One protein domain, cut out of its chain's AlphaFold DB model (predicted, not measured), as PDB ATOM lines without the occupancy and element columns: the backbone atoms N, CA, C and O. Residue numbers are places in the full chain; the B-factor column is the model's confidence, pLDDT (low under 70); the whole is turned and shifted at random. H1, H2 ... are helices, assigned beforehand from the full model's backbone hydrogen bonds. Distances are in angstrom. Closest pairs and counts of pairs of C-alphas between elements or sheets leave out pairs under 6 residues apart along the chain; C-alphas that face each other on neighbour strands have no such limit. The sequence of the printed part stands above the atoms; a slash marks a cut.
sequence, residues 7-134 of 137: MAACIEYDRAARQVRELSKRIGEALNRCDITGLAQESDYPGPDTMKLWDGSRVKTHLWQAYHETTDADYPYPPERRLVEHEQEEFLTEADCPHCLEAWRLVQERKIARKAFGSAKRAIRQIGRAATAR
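Overview. This is residues 7 to 134 of the 137 residues of an uncharacterized protein of Xanthomonas sp. GW (UniProt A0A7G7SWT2). Two long helices, H1 and H6, run side by side in opposite ways as a long two-helix stem, with a loose head of four short helices at the end where H1 finishes and H6 begins. In that head H4 and H5 pack on the first turns of H6, H2 and H3 follow the end of H1, and the long link of residues 69 to 84 loops far out from H4 before it returns to H5. At the far end of the stem residues 128 to 134, of which 128 to 132 belong to H6, stick out past H1. The printed part has 128 residues with six named helices, H1 to H6 in order, and no named strand; its class is all helix. It is loose, with a radius of gyration of the C-alphas of 19.6 A, and flat, spanning 62 by 45 by 24 A.

Arrangement. Start with H1, residues 7 to 31, and set it beside the hub, H6, residues 98 to 132: they touch, opposite ways at a shallow tilt of 23 degrees, and their closest C-alphas, Ile 27 and Ala 103, are 4.8 A apart. Next look at H2, residues 35 to 40, and H3, residues 48 to 52, which only just touch, with 3 pairs of C-alphas within 8 A; the closest, Ala 40 and Thr 50, are 5.5 A apart. H1 and H2 are close but not clearly touching, with their closest C-alphas, Leu 31 and Thr 37, 7.1 A apart. Then find H4, residues 62 to 68, which touches residues 100 to 104 of H6 at a steep tilt of 60 degrees; the closest C-alphas, Leu 63 and Cys 100, are 5.3 A apart. H5, residues 85 to 94, touches the same residues of H6 as a helical hairpin, at a shallow tilt of 29 degrees, with the C-alphas of Leu 92 and Leu 101 closest at 5.6 A. H4 and H5 are a helical hairpin too, at 38 degrees, only just steep. H3 is apart from H1, H4, H5 and H6. In each of the six helices every O i to N i+4 pair is within hydrogen-bond range.

Along the chain. Find C-alpha 7 at (57.486, 15.357, 42.276); from there H1 runs 36.4 A to C-alpha 31. H5 measures 14.4 A. H6 starts at C-alpha 98, (40.676, -20.700, 34.538), and runs 50.3 A to C-alpha 132 at (52.244, 28.258, 33.245).

Size, cuts and confidence. The C-alphas farthest apart, Gly 47 and Arg 134, are 63.4 A apart. The printed part has no cut. The link from H4 to H5 is long. Look for pLDDT under 70 at residue 45 and residues 73 to 78.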
ATOM      1  N   MET A   7      56.723  16.598  42.412       91.94
ATOM      2  CA  MET A   7      57.486  15.357  42.276       91.94
ATOM      3  C   MET A   7      56.652  14.149  42.689       91.94
ATOM      4  O   MET A   7      56.574  13.176  41.936       91.94
ATOM      5  N   ALA A   8      55.944  14.235  43.818       92.31
ATOM      6  CA  ALA A   8      54.993  13.207  44.229       92.31
ATOM      7  C   ALA A   8      53.932  12.923  43.144       92.31
ATOM      8  O   ALA A   8      53.666  11.764  42.830       92.31
ATOM      9  N   ALA A   9      53.378  13.962  42.508       91.88
ATOM     10  CA  ALA A   9      52.385  13.793  41.445       91.88
ATOM     11  C   ALA A   9      52.950  13.084  40.196       91.88
ATOM     12  O   ALA A   9      52.257  12.263  39.590       91.88
ATOM     13  N   CYS A  10      54.202  13.374  39.819       94.44
ATOM     14  CA  CYS A  10      54.907  12.676  38.740       94.44
ATOM     15  C   CYS A  10      55.124  11.192  39.063       94.44
ATOM     16  O   CYS A  10      54.817  10.333  38.235       94.44
ATOM     17  N   ILE A  11      55.565  10.880  40.286       95.38
ATOM     18  CA  ILE A  11      55.769   9.498  40.741       95.38
ATOM     19  C   ILE A  11      54.454   8.707  40.699       95.38
ATOM     20  O   ILE A  11      54.418   7.587  40.187       95.38
ATOM     21  N   GLU A  12      53.357   9.284  41.201       94.38
ATOM     22  CA  GLU A  12      52.034   8.648  41.172       94.38
ATOM     23  C   GLU A  12      51.566   8.352  39.744       94.38
ATOM     24  O   GLU A  12      51.032   7.273  39.470       94.38
ATOM     25  N   TYR A  13      51.785   9.290  38.820       96.44
ATOM     26  CA  TYR A  13      51.446   9.109  37.413       96.44
ATOM     27  C   TYR A  13      52.239   7.975  36.777       96.44
ATOM     28  O   TYR A  13      51.632   7.098  36.159       96.44
ATOM     29  N   ASP A  14      53.562   7.960  36.944       97.00
ATOM     30  CA  ASP A  14      54.411   6.934  36.343       97.00
ATOM     31  C   ASP A  14      54.113   5.553  36.921       97.00
ATOM     32  O   ASP A  14      54.002   4.577  36.172       97.00
ATOM     33  N   ARG A  15      53.900   5.462  38.238       96.56
ATOM     34  CA  ARG A  15      53.496   4.216  38.897       96.56
ATOM     35  C   ARG A  15      52.169   3.704  38.342       96.56
ATOM     36  O   ARG A  15      52.088   2.547  37.930       96.56
ATOM     37  N   ALA A  16      51.146   4.556  38.291       94.31
ATOM     38  CA  ALA A  16      49.831   4.165  37.797       94.31
ATOM     39  C   ALA A  16      49.859   3.815  36.296       94.31
ATOM     40  O   ALA A  16      49.206   2.863  35.870       94.31
ATOM     41  N   ALA A  17      50.656   4.527  35.492       97.19
ATOM     42  CA  ALA A  17      50.853   4.222  34.076       97.19
ATOM     43  C   ALA A  17      51.493   2.844  33.873       97.19
ATOM     44  O   ALA A  17      51.012   2.052  33.060       97.19
ATOM     45  N   ARG A  18      52.565   2.547  34.623       98.06
ATOM     46  CA  ARG A  18      53.244   1.243  34.588       98.06
ATOM     47  C   ARG A  18      52.300   0.123  35.002       98.06
ATOM     48  O   ARG A  18      52.224  -0.875  34.296       98.06
ATOM     49  N   GLN A  19      51.518   0.322  36.061       97.75
ATOM     50  CA  GLN A  19      50.545  -0.668  36.520       97.75
ATOM     51  C   GLN A  19      49.490  -0.991  35.452       97.75
ATOM     52  O   GLN A  19      49.188  -2.156  35.220       97.75
ATOM     53  N   VAL A  20      48.954   0.014  34.746       98.25
ATOM     54  CA  VAL A  20      47.989  -0.220  33.655       98.25
ATOM     55  C   VAL A  20      48.614  -1.013  32.499       98.25
ATOM     56  O   VAL A  20      47.943  -1.874  31.922       98.25
ATOM     57  N   ARG A  21      49.877  -0.732  32.149       98.31
ATOM     58  CA  ARG A  21      50.604  -1.474  31.104       98.31
ATOM     59  C   ARG A  21      50.845  -2.920  31.520       98.31
ATOM     60  O   ARG A  21      50.534  -3.815  30.743       98.31
ATOM     61  N   GLU A  22      51.313  -3.127  32.745       98.38
ATOM     62  CA  GLU A  22      51.584  -4.456  33.291       98.38
ATOM     63  C   GLU A  22      50.318  -5.314  33.338       98.38
ATOM     64  O   GLU A  22      50.289  -6.418  32.804       98.38
ATOM     65  N   LEU A  23      49.216  -4.771  33.862       98.38
ATOM     66  CA  LEU A  23      47.932  -5.472  33.864       98.38
ATOM     67  C   LEU A  23      47.450  -5.789  32.444       98.38
ATOM     68  O   LEU A  23      46.922  -6.866  32.202       98.38
ATOM     69  N   SER A  24      47.658  -4.887  31.479       98.00
ATOM     70  CA  SER A  24      47.290  -5.156  30.080       98.00
ATOM     71  C   SER A  24      48.111  -6.291  29.469       98.00
ATOM     72  O   SER A  24      47.553  -7.088  28.719       98.00
ATOM     73  N   LYS A  25      49.400  -6.387  29.816       98.25
ATOM     74  CA  LYS A  25      50.271  -7.490  29.402       98.25
ATOM     75  C   LYS A  25      49.795  -8.815  30.000       98.25
ATOM     76  O   LYS A  25      49.543  -9.752  29.250       98.25
ATOM     77  N   ARG A  26      49.574  -8.855  31.317       98.31
ATOM     78  CA  ARG A  26      49.101 -10.050  32.036       98.31
ATOM     79  C   ARG A  26      47.741 -10.544  31.539       98.31
ATOM     80  O   ARG A  26      47.542 -11.747  31.429       98.31
ATOM     81  N   ILE A  27      46.824  -9.635  31.182       98.12
ATOM     82  CA  ILE A  27      45.548 -10.003  30.539       98.12
ATOM     83  C   ILE A  27      45.811 -10.743  29.222       98.12
ATOM     84  O   ILE A  27      45.222 -11.793  28.994       98.12
ATOM     85  N   GLY A  28      46.700 -10.224  28.369       95.94
ATOM     86  CA  GLY A  28      47.064 -10.886  27.113       95.94
ATOM     87  C   GLY A  28      47.712 -12.254  27.333       95.94
ATOM     88  O   GLY A  28      47.332 -13.221  26.685       95.94
ATOM     89  N   GLU A  29      48.636 -12.364  28.290       97.06
ATOM     90  CA  GLU A  29      49.285 -13.632  28.660       97.06
ATOM     91  C   GLU A  29      48.297 -14.669  29.218       97.06
ATOM     92  O   GLU A  29      48.447 -15.868  28.983       97.06
ATOM     93  N   ALA A  30      47.282 -14.230  29.964       97.25
ATOM     94  CA  ALA A  30      46.204 -15.100  30.412       97.25
ATOM     95  C   ALA A  30      45.356 -15.570  29.222       97.25
ATOM     96  O   ALA A  30      45.201 -16.772  29.034       97.25
ATOM     97  N   LEU A  31      44.893 -14.653  28.366       96.38
ATOM     98  CA  LEU A  31      44.056 -14.992  27.211       96.38
ATOM     99  C   LEU A  31      44.763 -15.880  26.185       96.38
ATOM    100  O   LEU A  31      44.133 -16.778  25.645       96.38
ATOM    101  N   ASN A  32      46.068 -15.707  25.973       94.25
ATOM    102  CA  ASN A  32      46.849 -16.560  25.071       94.25
ATOM    103  C   ASN A  32      46.904 -18.032  25.503       94.25
ATOM    104  O   ASN A  32      47.289 -18.879  24.706       94.25
ATOM    105  N   ARG A  33      46.540 -18.342  26.752       94.50
ATOM    106  CA  ARG A  33      46.434 -19.718  27.256       94.50
ATOM    107  C   ARG A  33      45.024 -20.297  27.125       94.50
ATOM    108  O   ARG A  33      44.822 -21.450  27.477       94.50
ATOM    109  N   CYS A  34      44.053 -19.520  26.641       94.94
ATOM    110  CA  CYS A  34      42.727 -20.030  26.312       94.94
ATOM    111  C   CYS A  34      42.830 -21.043  25.163       94.94
ATOM    112  O   CYS A  34      43.474 -20.786  24.147       94.94
ATOM    113  N   ASP A  35      42.125 -22.153  25.303       92.62
ATOM    114  CA  ASP A  35      41.882 -23.158  24.268       92.62
ATOM    115  C   ASP A  35      41.338 -22.556  22.960       92.62
ATOM    116  O   ASP A  35      41.880 -22.838  21.894       92.62
ATOM    117  N   ILE A  36      40.360 -21.641  23.029       92.06
ATOM    118  CA  ILE A  36      39.844 -20.925  21.850       92.06
ATOM    119  C   ILE A  36      40.962 -20.145  21.150       92.06
ATOM    120  O   ILE A  36      40.983 -20.066  19.924       92.06
ATOM    121  N   THR A  37      41.908 -19.571  21.898       90.62
ATOM    122  CA  THR A  37      43.062 -18.885  21.301       90.62
ATOM    123  C   THR A  37      44.010 -19.859  20.619       90.62
ATOM    124  O   THR A  37      44.464 -19.550  19.520       90.62
ATOM    125  N   GLY A  38      44.246 -21.034  21.205       86.94
ATOM    126  CA  GLY A  38      44.996 -22.109  20.555       86.94
ATOM    127  C   GLY A  38      44.349 -22.549  19.239       86.94
ATOM    128  O   GLY A  38      45.002 -22.518  18.201       86.94
ATOM    129  N   LEU A  39      43.047 -22.847  19.261       87.31
ATOM    130  CA  LEU A  39      42.271 -23.234  18.074       87.31
ATOM    131  C   LEU A  39      42.262 -22.139  17.000       87.31
ATOM    132  O   LEU A  39      42.416 -22.408  15.811       87.31
ATOM    133  N   ALA A  40      42.113 -20.877  17.406       86.88
ATOM    134  CA  ALA A  40      42.114 -19.744  16.486       86.88
ATOM    135  C   ALA A  40      43.470 -19.526  15.790       86.88
ATOM    136  O   ALA A  40      43.503 -18.869  14.749       86.88
ATOM    137  N   GLN A  41      44.562 -20.045  16.361       85.25
ATOM    138  CA  GLN A  41      45.939 -19.897  15.880       85.25
ATOM    139  C   GLN A  41      46.517 -21.186  15.271       85.25
ATOM    140  O   GLN A  41      47.677 -21.191  14.870       85.25
ATOM    141  N   GLU A  42      45.739 -22.269  15.188       79.94
ATOM    142  CA  GLU A  42      46.217 -23.590  14.753       79.94
ATOM    143  C   GLU A  42      46.609 -23.647  13.264       79.94
ATOM    144  O   GLU A  42      47.392 -24.503  12.860       79.94
ATOM    145  N   SER A  43      46.104 -22.724  12.437       72.50
ATOM    146  CA  SER A  43      46.369 -22.698  10.996       72.50
ATOM    147  C   SER A  43      46.775 -21.312  10.504       72.50
ATOM    148  O   SER A  43      46.061 -20.332  10.726       72.50
ATOM    149  N   ASP A  44      47.859 -21.261   9.725       71.12
ATOM    150  CA  ASP A  44      48.266 -20.084   8.940       71.12
ATOM    151  C   ASP A  44      47.213 -19.702   7.878       71.12
ATOM    152  O   ASP A  44      47.156 -18.560   7.417       71.12
ATOM    153  N   TYR A  45      46.349 -20.656   7.510       68.31
ATOM    154  CA  TYR A  45      45.224 -20.486   6.595       68.31
ATOM    155  C   TYR A  45      43.923 -20.859   7.313       68.31
ATOM    156  O   TYR A  45      43.485 -22.015   7.241       68.31
ATOM    157  N   PRO A  46      43.300 -19.921   8.046       71.62
ATOM    158  CA  PRO A  46      42.091 -20.216   8.791       71.62
ATOM    159  C   PRO A  46      40.960 -20.594   7.828       71.62
ATOM    160  O   PRO A  46      40.549 -19.802   6.976       71.62
ATOM    161  N   GLY A  47      40.438 -21.811   7.976       75.50
ATOM    162  CA  GLY A  47      39.199 -22.228   7.333       75.50
ATOM    163  C   GLY A  47      37.977 -21.467   7.879       75.50
ATOM    164  O   GLY A  47      38.084 -20.717   8.861       75.50
ATOM    165  N   PRO A  48      36.787 -21.676   7.286       78.06
ATOM    166  CA  PRO A  48      35.558 -20.985   7.683       78.06
ATOM    167  C   PRO A  48      35.229 -21.100   9.176       78.06
ATOM    168  O   PRO A  48      34.725 -20.145   9.762       78.06
ATOM    169  N   ASP A  49      35.540 -22.232   9.808       80.75
ATOM    170  CA  ASP A  49      35.244 -22.454  11.226       80.75
ATOM    171  C   ASP A  49      36.205 -21.708  12.153       80.75
ATOM    172  O   ASP A  49      35.761 -21.052  13.093       80.75
ATOM    173  N   THR A  50      37.500 -21.673  11.832       81.94
ATOM    174  CA  THR A  50      38.467 -20.845  12.568       81.94
ATOM    175  C   THR A  50      38.198 -19.353  12.385       81.94
ATOM    176  O   THR A  50      38.326 -18.606  13.346       81.94
ATOM    177  N   MET A  51      37.741 -18.899  11.207       82.94
ATOM    178  CA  MET A  51      37.373 -17.488  10.997       82.94
ATOM    179  C   MET A  51      36.223 -17.034  11.903       82.94
ATOM    180  O   MET A  51      36.209 -15.882  12.338       82.94
ATOM    181  N   LYS A  52      35.279 -17.923  12.248       87.62
ATOM    182  CA  LYS A  52      34.171 -17.596  13.166       87.62
ATOM    183  C   LYS A  52      34.658 -17.249  14.574       87.62
ATOM    184  O   LYS A  52      33.975 -16.481  15.259       87.62
ATOM    185  N   LEU A  53      35.828 -17.757  14.976       89.50
ATOM    186  CA  LEU A  53      36.474 -17.474  16.261       89.50
ATOM    187  C   LEU A  53      37.104 -16.078  16.323       89.50
ATOM    188  O   LEU A  53      37.586 -15.691  17.382       89.50
ATOM    189  N   TRP A  54      37.092 -15.307  15.236       89.81
ATOM    190  CA  TRP A  54      37.626 -13.949  15.203       89.81
ATOM    191  C   TRP A  54      36.510 -12.897  15.131       89.81
ATOM    192  O   TRP A  54      35.471 -13.071  14.491       89.81
ATOM    193  N   ASP A  55      36.735 -11.786  15.818       88.94
ATOM    194  CA  ASP A  55      35.997 -10.527  15.753       88.94
ATOM    195  C   ASP A  55      36.991  -9.431  15.335       88.94
ATOM    196  O   ASP A  55      37.719  -8.855  16.153       88.94
ATOM    197  N   GLY A  56      37.124  -9.235  14.020       87.06
ATOM    198  CA  GLY A  56      38.190  -8.421  13.438       87.06
ATOM    199  C   GLY A  56      39.573  -8.974  13.792       87.06
ATOM    200  O   GLY A  56      39.939 -10.064  13.371       87.06
ATOM    201  N   SER A  57      40.348  -8.222  14.578       85.19
ATOM    202  CA  SER A  57      41.689  -8.619  15.036       85.19
ATOM    203  C   SER A  57      41.712  -9.315  16.402       85.19
ATOM    204  O   SER A  57      42.787  -9.514  16.971       85.19
ATOM    205  N   ARG A  58      40.548  -9.643  16.977       86.44
ATOM    206  CA  ARG A  58      40.437 -10.236  18.318       86.44
ATOM    207  C   ARG A  58      39.857 -11.636  18.254       86.44
ATOM    208  O   ARG A  58      38.881 -11.861  17.555       86.44
ATOM    209  N   VAL A  59      40.403 -12.550  19.048       90.88
ATOM    210  CA  VAL A  59      39.821 -13.883  19.232       90.88
ATOM    211  C   VAL A  59      38.623 -13.801  20.186       90.88
ATOM    212  O   VAL A  59      38.714 -13.200  21.262       90.88
ATOM    213  N   LYS A  60      37.515 -14.446  19.819       94.31
ATOM    214  CA  LYS A  60      36.274 -14.590  20.592       94.31
ATOM    215  C   LYS A  60      36.416 -15.629  21.710       94.31
ATOM    216  O   LYS A  60      35.699 -16.619  21.756       94.31
ATOM    217  N   THR A  61      37.379 -15.397  22.597       95.56
ATOM    218  CA  THR A  61      37.590 -16.186  23.826       95.56
ATOM    219  C   THR A  61      36.343 -16.203  24.719       95.56
ATOM    220  O   THR A  61      35.471 -15.346  24.570       95.56
ATOM    221  N   HIS A  62      36.298 -17.086  25.722       96.75
ATOM    222  CA  HIS A  62      35.235 -17.084  26.738       96.75
ATOM    223  C   HIS A  62      35.083 -15.715  27.423       96.75
ATOM    224  O   HIS A  62      33.974 -15.261  27.682       96.75
ATOM    225  N   LEU A  63      36.187 -14.982  27.634       97.12
ATOM    226  CA  LEU A  63      36.125 -13.605  28.136       97.12
ATOM    227  C   LEU A  63      35.415 -12.654  27.166       97.12
ATOM    228  O   LEU A  63      34.661 -11.782  27.594       97.12
ATOM    229  N   TRP A  64      35.673 -12.783  25.863       96.06
ATOM    230  CA  TRP A  64      34.963 -11.992  24.860       96.06
ATOM    231  C   TRP A  64      33.471 -12.324  24.886       96.06
ATOM    232  O   TRP A  64      32.673 -11.390  24.894       96.06
ATOM    233  N   GLN A  65      33.116 -13.610  24.968       95.25
ATOM    234  CA  GLN A  65      31.729 -14.069  25.061       95.25
ATOM    235  C   GLN A  65      31.046 -13.473  26.293       95.25
ATOM    236  O   GLN A  65      30.066 -12.766  26.126       95.25
ATOM    237  N   ALA A  66      31.640 -13.569  27.485       95.94
ATOM    238  CA  ALA A  66      31.082 -12.984  28.710       95.94
ATOM    239  C   ALA A  66      30.777 -11.472  28.596       95.94
ATOM    240  O   ALA A  66      29.796 -10.981  29.148       95.94
ATOM    241  N   TYR A  67      31.592 -10.703  27.859       94.81
ATOM    242  CA  TYR A  67      31.336  -9.273  27.612       94.81
ATOM    243  C   TYR A  67      30.298  -8.991  26.512       94.81
ATOM    244  O   TYR A  67      29.792  -7.866  26.436       94.81
ATOM    245  N   HIS A  68      30.016  -9.969  25.652       93.69
ATOM    246  CA  HIS A  68      29.085  -9.872  24.523       93.69
ATOM    247  C   HIS A  68      27.847 -10.757  24.684       93.69
ATOM    248  O   HIS A  68      27.009 -10.771  23.784       93.69
ATOM    249  N   GLU A  69      27.706 -11.423  25.819       92.00
ATOM    250  CA  GLU A  69      26.514 -12.166  26.183       92.00
ATOM    251  C   GLU A  69      25.425 -11.198  26.654       92.00
ATOM    252  O   GLU A  69      25.704 -10.093  27.161       92.00
ATOM    253  N   THR A  70      24.176 -11.589  26.433       89.44
ATOM    254  CA  THR A  70      22.999 -10.869  26.916       89.44
ATOM    255  C   THR A  70      22.122 -11.783  27.760       89.44
ATOM    256  O   THR A  70      22.167 -13.001  27.655       89.44
ATOM    257  N   THR A  71      21.359 -11.194  28.677       84.19
ATOM    258  CA  THR A  71      20.321 -11.921  29.412       84.19
ATOM    259  C   THR A  71      19.226 -12.361  28.442       84.19
ATOM    260  O   THR A  71      18.823 -11.546  27.610       84.19
ATOM    261  N   ASP A  72      18.697 -13.576  28.596       76.69
ATOM    262  CA  ASP A  72      17.601 -14.074  27.757       76.69
ATOM    263  C   ASP A  72      16.410 -13.103  27.711       76.69
ATOM    264  O   ASP A  72      15.979 -12.546  28.726       76.69
ATOM    265  N   ALA A  73      15.865 -12.914  26.508       61.28
ATOM    266  CA  ALA A  73      14.764 -11.992  26.227       61.28
ATOM    267  C   ALA A  73      13.379 -12.529  26.646       61.28
ATOM    268  O   ALA A  73      12.374 -11.836  26.477       61.28
ATOM    269  N   ASP A  74      13.314 -13.749  27.189       66.06
ATOM    270  CA  ASP A  74      12.063 -14.468  27.457       66.06
ATOM    271  C   ASP A  74      11.218 -13.856  28.588       66.06
ATOM    272  O   ASP A  74      10.033 -14.170  28.714       66.06
ATOM    273  N   TYR A  75      11.776 -12.932  29.381       53.38
ATOM    274  CA  TYR A  75      11.022 -12.160  30.368       53.38
ATOM    275  C   TYR A  75      10.993 -10.666  30.012       53.38
ATOM    276  O   TYR A  75      12.042 -10.043  29.868       53.38
ATOM    277  N   PRO A  76       9.804 -10.029  29.945       66.25
ATOM    278  CA  PRO A  76       9.667  -8.626  29.542       66.25
ATOM    279  C   PRO A  76      10.284  -7.629  30.537       66.25
ATOM    280  O   PRO A  76      10.300  -6.428  30.265       66.25
ATOM    281  N   TYR A  77      10.765  -8.096  31.693       64.06
ATOM    282  CA  TYR A  77      11.417  -7.264  32.694       64.06
ATOM    283  C   TYR A  77      12.472  -8.055  33.488       64.06
ATOM    284  O   TYR A  77      12.106  -9.024  34.154       64.06
ATOM    285  N   PRO A  78      13.744  -7.611  33.509       63.16
ATOM    286  CA  PRO A  78      14.309  -6.502  32.736       63.16
ATOM    287  C   PRO A  78      14.458  -6.849  31.239       63.16
ATOM    288  O   PRO A  78      14.576  -8.022  30.905       63.16
ATOM    289  N   PRO A  79      14.473  -5.845  30.341       75.75
ATOM    290  CA  PRO A  79      14.756  -6.071  28.924       75.75
ATOM    291  C   PRO A  79      16.145  -6.686  28.724       75.75
ATOM    292  O   PRO A  79      17.019  -6.523  29.583       75.75
ATOM    293  N   GLU A  80      16.349  -7.311  27.558       83.19
ATOM    294  CA  GLU A  80      17.645  -7.835  27.120       83.19
ATOM    295  C   GLU A  80      18.758  -6.818  27.409       83.19
ATOM    296  O   GLU A  80      18.740  -5.671  26.946       83.19
ATOM    297  N   ARG A  81      19.730  -7.237  28.220       88.81
ATOM    298  CA  ARG A  81      20.862  -6.404  28.619       88.81
ATOM    299  C   ARG A  81      22.142  -7.214  28.636       88.81
ATOM    300  O   ARG A  81      22.126  -8.431  28.756       88.81
ATOM    301  N   ARG A  82      23.275  -6.516  28.593       91.88
ATOM    302  CA  ARG A  82      24.586  -7.125  28.841       91.88
ATOM    303  C   ARG A  82      24.659  -7.704  30.252       91.88
ATOM    304  O   ARG A  82      24.085  -7.125  31.185       91.88
ATOM    305  N   LEU A  83      25.437  -8.774  30.395       92.44
ATOM    306  CA  LEU A  83      25.799  -9.312  31.700       92.44
ATOM    307  C   LEU A  83      26.510  -8.243  32.542       92.44
ATOM    308  O   LEU A  83      27.404  -7.537  32.054       92.44
ATOM    309  N   VAL A  84      26.118  -8.113  33.807       93.31
ATOM    310  CA  VAL A  84      26.837  -7.295  34.791       93.31
ATOM    311  C   VAL A  84      28.037  -8.057  35.352       93.31
ATOM    312  O   VAL A  84      28.272  -9.210  35.019       93.31
ATOM    313  N   GLU A  85      28.852  -7.404  36.184       94.12
ATOM    314  CA  GLU A  85      30.142  -7.965  36.606       94.12
ATOM    315  C   GLU A  85      30.026  -9.326  37.316       94.12
ATOM    316  O   GLU A  85      30.816 -10.204  36.995       94.12
ATOM    317  N   HIS A  86      29.047  -9.536  38.205       94.88
ATOM    318  CA  HIS A  86      28.883 -10.839  38.868       94.88
ATOM    319  C   HIS A  86      28.412 -11.933  37.896       94.88
ATOM    320  O   HIS A  86      28.965 -13.021  37.902       94.88
ATOM    321  N   GLU A  87      27.487 -11.619  36.986       94.94
ATOM    322  CA  GLU A  87      27.019 -12.559  35.955       94.94
ATOM    323  C   GLU A  87      28.138 -12.929  34.969       94.94
ATOM    324  O   GLU A  87      28.214 -14.058  34.503       94.94
ATOM    325  N   GLN A  88      29.046 -11.996  34.664       96.31
ATOM    326  CA  GLN A  88      30.245 -12.293  33.874       96.31
ATOM    327  C   GLN A  88      31.173 -13.269  34.607       96.31
ATOM    328  O   GLN A  88      31.782 -14.121  33.968       96.31
ATOM    329  N   GLU A  89      31.328 -13.122  35.925       96.25
ATOM    330  CA  GLU A  89      32.131 -14.037  36.741       96.25
ATOM    331  C   GLU A  89      31.498 -15.431  36.811       96.25
ATOM    332  O   GLU A  89      32.207 -16.425  36.652       96.25
ATOM    333  N   GLU A  90      30.176 -15.501  36.983       95.75
ATOM    334  CA  GLU A  90      29.399 -16.744  36.952       95.75
ATOM    335  C   GLU A  90      29.542 -17.442  35.596       95.75
ATOM    336  O   GLU A  90      30.035 -18.568  35.553       95.75
ATOM    337  N   PHE A  91      29.279 -16.738  34.489       95.50
ATOM    338  CA  PHE A  91      29.463 -17.254  33.126       95.50
ATOM    339  C   PHE A  91      30.867 -17.834  32.913       95.50
ATOM    340  O   PHE A  91      31.041 -18.911  32.349       95.50
ATOM    341  N   LEU A  92      31.905 -17.126  33.366       95.69
ATOM    342  CA  LEU A  92      33.293 -17.569  33.201       95.69
ATOM    343  C   LEU A  92      33.665 -18.745  34.101       95.69
ATOM    344  O   LEU A  92      34.574 -19.502  33.759       95.69
ATOM    345  N   THR A  93      32.995 -18.872  35.242       95.44
ATOM    346  CA  THR A  93      33.133 -20.023  36.133       95.44
ATOM    347  C   THR A  93      32.462 -21.248  35.515       95.44
ATOM    348  O   THR A  93      33.051 -22.323  35.519       95.44
ATOM    349  N   GLU A  94      31.282 -21.079  34.915       95.62
ATOM    350  CA  GLU A  94      30.553 -22.135  34.204       95.62
ATOM    351  C   GLU A  94      31.258 -22.583  32.917       95.62
ATOM    352  O   GLU A  94      31.247 -23.767  32.591       95.62
ATOM    353  N   ALA A  95      31.934 -21.665  32.221       92.81
ATOM    354  CA  ALA A  95      32.755 -21.970  31.048       92.81
ATOM    355  C   ALA A  95      34.021 -22.798  31.364       92.81
ATOM    356  O   ALA A  95      34.757 -23.147  30.444       92.81
ATOM    357  N   ASP A  96      34.317 -23.057  32.646       94.81
ATOM    358  CA  ASP A  96      35.432 -23.884  33.139       94.81
ATOM    359  C   ASP A  96      36.811 -23.536  32.532       94.81
ATOM    360  O   ASP A  96      37.687 -24.376  32.322       94.81
ATOM    361  N   CYS A  97      37.033 -22.250  32.241       95.00
ATOM    362  CA  CYS A  97      38.282 -21.755  31.668       95.00
ATOM    363  C   CYS A  97      39.038 -20.883  32.691       95.00
ATOM    364  O   CYS A  97      38.824 -19.661  32.743       95.00
ATOM    365  N   PRO A  98      39.989 -21.441  33.472       95.94
ATOM    366  CA  PRO A  98      40.676 -20.700  34.538       95.94
ATOM    367  C   PRO A  98      41.467 -19.493  34.014       95.94
ATOM    368  O   PRO A  98      41.672 -18.507  34.720       95.94
ATOM    369  N   HIS A  99      41.897 -19.541  32.753       97.31
ATOM    370  CA  HIS A  99      42.627 -18.463  32.093       97.31
ATOM    371  C   HIS A  99      41.742 -17.256  31.770       97.31
ATOM    372  O   HIS A  99      42.173 -16.116  31.956       97.31
ATOM    373  N   CYS A 100      40.505 -17.488  31.321       97.56
ATOM    374  CA  CYS A 100      39.562 -16.407  31.044       97.56
ATOM    375  C   CYS A 100      39.027 -15.784  32.338       97.56
ATOM    376  O   CYS A 100      38.899 -14.560  32.403       97.56
ATOM    377  N   LEU A 101      38.814 -16.590  33.386       97.44
ATOM    378  CA  LEU A 101      38.465 -16.090  34.718       97.44
ATOM    379  C   LEU A 101      39.586 -15.219  35.315       97.44
ATOM    380  O   LEU A 101      39.332 -14.116  35.798       97.44
ATOM    381  N   GLU A 102      40.845 -15.656  35.223       98.00
ATOM    382  CA  GLU A 102      41.992 -14.842  35.651       98.00
ATOM    383  C   GLU A 102      42.098 -13.545  34.835       98.00
ATOM    384  O   GLU A 102      42.265 -12.458  35.392       98.00
ATOM    385  N   ALA A 103      41.941 -13.625  33.511       98.25
ATOM    386  CA  ALA A 103      41.933 -12.443  32.655       98.25
ATOM    387  C   ALA A 103      40.819 -11.458  33.049       98.25
ATOM    388  O   ALA A 103      41.056 -10.248  33.067       98.25
ATOM    389  N   TRP A 104      39.633 -11.950  33.416       98.31
ATOM    390  CA  TRP A 104      38.541 -11.122  33.922       98.31
ATOM    391  C   TRP A 104      38.919 -10.403  35.219       98.31
ATOM    392  O   TRP A 104      38.781  -9.178  35.288       98.31
ATOM    393  N   ARG A 105      39.491 -11.109  36.205       98.06
ATOM    394  CA  ARG A 105      39.972 -10.502  37.463       98.06
ATOM    395  C   ARG A 105      40.988  -9.392  37.195       98.06
ATOM    396  O   ARG A 105      40.838  -8.268  37.682       98.06
ATOM    397  N   LEU A 106      41.947  -9.648  36.307       98.50
ATOM    398  CA  LEU A 106      42.934  -8.657  35.876       98.50
ATOM    399  C   LEU A 106      42.300  -7.460  35.151       98.50
ATOM    400  O   LEU A 106      42.776  -6.327  35.284       98.50
ATOM    401  N   VAL A 107      41.215  -7.659  34.392       98.19
ATOM    402  CA  VAL A 107      40.447  -6.555  33.796       98.19
ATOM    403  C   VAL A 107      39.804  -5.694  34.882       98.19
ATOM    404  O   VAL A 107      39.871  -4.462  34.764       98.19
ATOM    405  N   GLN A 108      39.241  -6.292  35.936       97.94
ATOM    406  CA  GLN A 108      38.674  -5.538  37.062       97.94
ATOM    407  C   GLN A 108      39.753  -4.713  37.778       97.94
ATOM    408  O   GLN A 108      39.598  -3.498  37.948       97.94
ATOM    409  N   GLU A 109      40.910  -5.311  38.071       97.88
ATOM    410  CA  GLU A 109      42.064  -4.588  38.619       97.88
ATOM    411  C   GLU A 109      42.511  -3.440  37.701       97.88
ATOM    412  O   GLU A 109      42.763  -2.313  38.144       97.88
ATOM    413  N   ARG A 110      42.550  -3.681  36.385       98.25
ATOM    414  CA  ARG A 110      42.929  -2.664  35.398       98.25
ATOM    415  C   ARG A 110      41.935  -1.510  35.353       98.25
ATOM    416  O   ARG A 110      42.363  -0.371  35.152       98.25
ATOM    417  N   LYS A 111      40.631  -1.746  35.541       97.44
ATOM    418  CA  LYS A 111      39.633  -0.664  35.644       97.44
ATOM    419  C   LYS A 111      39.961   0.257  36.823       97.44
ATOM    420  O   LYS A 111      39.951   1.480  36.654       97.44
ATOM    421  N   ILE A 112      40.314  -0.306  37.979       96.81
ATOM    422  CA  ILE A 112      40.721   0.456  39.171       96.81
ATOM    423  C   ILE A 112      42.016   1.231  38.894       96.81
ATOM    424  O   ILE A 112      42.062   2.450  39.082       96.81
ATOM    425  N   ALA A 113      43.038   0.569  38.344       96.69
ATOM    426  CA  ALA A 113      44.308   1.206  37.995       96.69
ATOM    427  C   ALA A 113      44.133   2.349  36.974       96.69
ATOM    428  O   ALA A 113      44.748   3.407  37.106       96.69
ATOM    429  N   ARG A 114      43.235   2.201  35.988       97.94
ATOM    430  CA  ARG A 114      42.898   3.268  35.027       97.94
ATOM    431  C   ARG A 114      42.234   4.469  35.695       97.94
ATOM    432  O   ARG A 114      42.526   5.602  35.303       97.94
ATOM    433  N   LYS A 115      41.369   4.255  36.695       97.19
ATOM    434  CA  LYS A 115      40.783   5.349  37.490       97.19
ATOM    435  C   LYS A 115      41.876   6.109  38.249       97.19
ATOM    436  O   LYS A 115      41.922   7.338  38.162       97.19
ATOM    437  N   ALA A 116      42.792   5.394  38.907       94.81
ATOM    438  CA  ALA A 116      43.937   5.989  39.602       94.81
ATOM    439  C   ALA A 116      44.846   6.777  38.641       94.81
ATOM    440  O   ALA A 116      45.147   7.946  38.886       94.81
ATOM    441  N   PHE A 117      45.185   6.189  37.490       97.19
ATOM    442  CA  PHE A 117      45.982   6.843  36.453       97.19
ATOM    443  C   PHE A 117      45.321   8.123  35.926       97.19
ATOM    444  O   PHE A 117      45.972   9.161  35.797       97.19
ATOM    445  N   GLY A 118      44.009   8.092  35.671       97.19
ATOM    446  CA  GLY A 118      43.250   9.274  35.259       97.19
ATOM    447  C   GLY A 118      43.290  10.397  36.302       97.19
ATOM    448  O   GLY A 118      43.438  11.568  35.942       97.19
ATOM    449  N   SER A 119      43.207  10.054  37.588       95.31
ATOM    450  CA  SER A 119      43.342  11.014  38.689       95.31
ATOM    451  C   SER A 119      44.747  11.612  38.777       95.31
ATOM    452  O   SER A 119      44.866  12.838  38.835       95.31
ATOM    453  N   ALA A 120      45.799  10.794  38.697       94.12
ATOM    454  CA  ALA A 120      47.184  11.268  38.695       94.12
ATOM    455  C   ALA A 120      47.471  12.186  37.491       94.12
ATOM    456  O   ALA A 120      48.005  13.287  37.637       94.12
ATOM    457  N   LYS A 121      46.992  11.810  36.298       95.62
ATOM    458  CA  LYS A 121      47.105  12.626  35.078       95.62
ATOM    459  C   LYS A 121      46.444  13.999  35.229       95.62
ATOM    460  O   LYS A 121      46.986  15.002  34.760       95.62
ATOM    461  N   ARG A 122      45.272  14.073  35.874       95.69
ATOM    462  CA  ARG A 122      44.604  15.354  36.162       95.69
ATOM    463  C   ARG A 122      45.408  16.208  37.140       95.69
ATOM    464  O   ARG A 122      45.500  17.413  36.916       95.69
ATOM    465  N   ALA A 123      46.001  15.597  38.164       93.00
ATOM    466  CA  ALA A 123      46.827  16.299  39.144       93.00
ATOM    467  C   ALA A 123      48.048  16.961  38.486       93.00
ATOM    468  O   ALA A 123      48.233  18.168  38.633       93.00
ATOM    469  N   ILE A 124      48.802  16.221  37.663       94.06
ATOM    470  CA  ILE A 124      49.938  16.775  36.903       94.06
ATOM    471  C   ILE A 124      49.492  17.930  36.008       94.06
ATOM    472  O   ILE A 124      50.112  18.991  35.996       94.06
ATOM    473  N   ARG A 125      48.375  17.773  35.285       94.12
ATOM    474  CA  ARG A 125      47.849  18.846  34.424       94.12
ATOM    475  C   ARG A 125      47.427  20.089  35.204       94.12
ATOM    476  O   ARG A 125      47.498  21.188  34.663       94.12
ATOM    477  N   GLN A 126      46.939  19.949  36.435       93.31
ATOM    478  CA  GLN A 126      46.632  21.099  37.289       93.31
ATOM    479  C   GLN A 126      47.906  21.811  37.744       93.31
ATOM    480  O   GLN A 126      47.956  23.035  37.667       93.31
ATOM    481  N   ILE A 127      48.937  21.060  38.141       91.75
ATOM    482  CA  ILE A 127      50.247  21.615  38.509       91.75
ATOM    483  C   ILE A 127      50.859  22.370  37.326       91.75
ATOM    484  O   ILE A 127      51.226  23.531  37.475       91.75
ATOM    485  N   GLY A 128      50.887  21.752  36.140       91.44
ATOM    486  CA  GLY A 128      51.396  22.380  34.920       91.44
ATOM    487  C   GLY A 128      50.651  23.672  34.583       91.44
ATOM    488  O   GLY A 128      51.279  24.709  34.411       91.44
ATOM    489  N   ARG A 129      49.310  23.653  34.599       92.62
ATOM    490  CA  ARG A 129      48.502  24.866  34.370       92.62
ATOM    491  C   ARG A 129      48.785  25.966  35.394       92.62
ATOM    492  O   ARG A 129      48.912  27.124  35.014       92.62
ATOM    493  N   ALA A 130      48.906  25.612  36.674       90.06
ATOM    494  CA  ALA A 130      49.222  26.570  37.729       90.06
ATOM    495  C   ALA A 130      50.640  27.151  37.601       90.06
ATOM    496  O   ALA A 130      50.858  28.294  37.992       90.06
ATOM    497  N   ALA A 131      51.594  26.382  37.066       90.06
ATOM    498  CA  ALA A 131      52.944  26.854  36.782       90.06
ATOM    499  C   ALA A 131      52.969  27.791  35.565       90.06
ATOM    500  O   ALA A 131      53.513  28.884  35.666       90.06
ATOM    501  N   THR A 132      52.316  27.421  34.455       90.81
ATOM    502  CA  THR A 132      52.244  28.258  33.245       90.81
ATOM    503  C   THR A 132      51.554  29.594  33.508       90.81
ATOM    504  O   THR A 132      52.030  30.619  33.041       90.81
ATOM    505  N   ALA A 133      50.493  29.617  34.320       88.50
ATOM    506  CA  ALA A 133      49.796  30.855  34.686       88.50
ATOM    507  C   ALA A 133      50.663  31.861  35.473       88.50
ATOM    508  O   ALA A 133      50.254  33.003  35.658       88.50
ATOM    509  N   ARG A 134      51.832  31.443  35.975       83.31
ATOM    510  CA  ARG A 134      52.777  32.296  36.713       83.31
ATOM    511  C   ARG A 134      53.934  32.802  35.856       83.31
ATOM    512  O   ARG A 134      54.732  33.583  36.362       83.31
TER     513      ARG A 134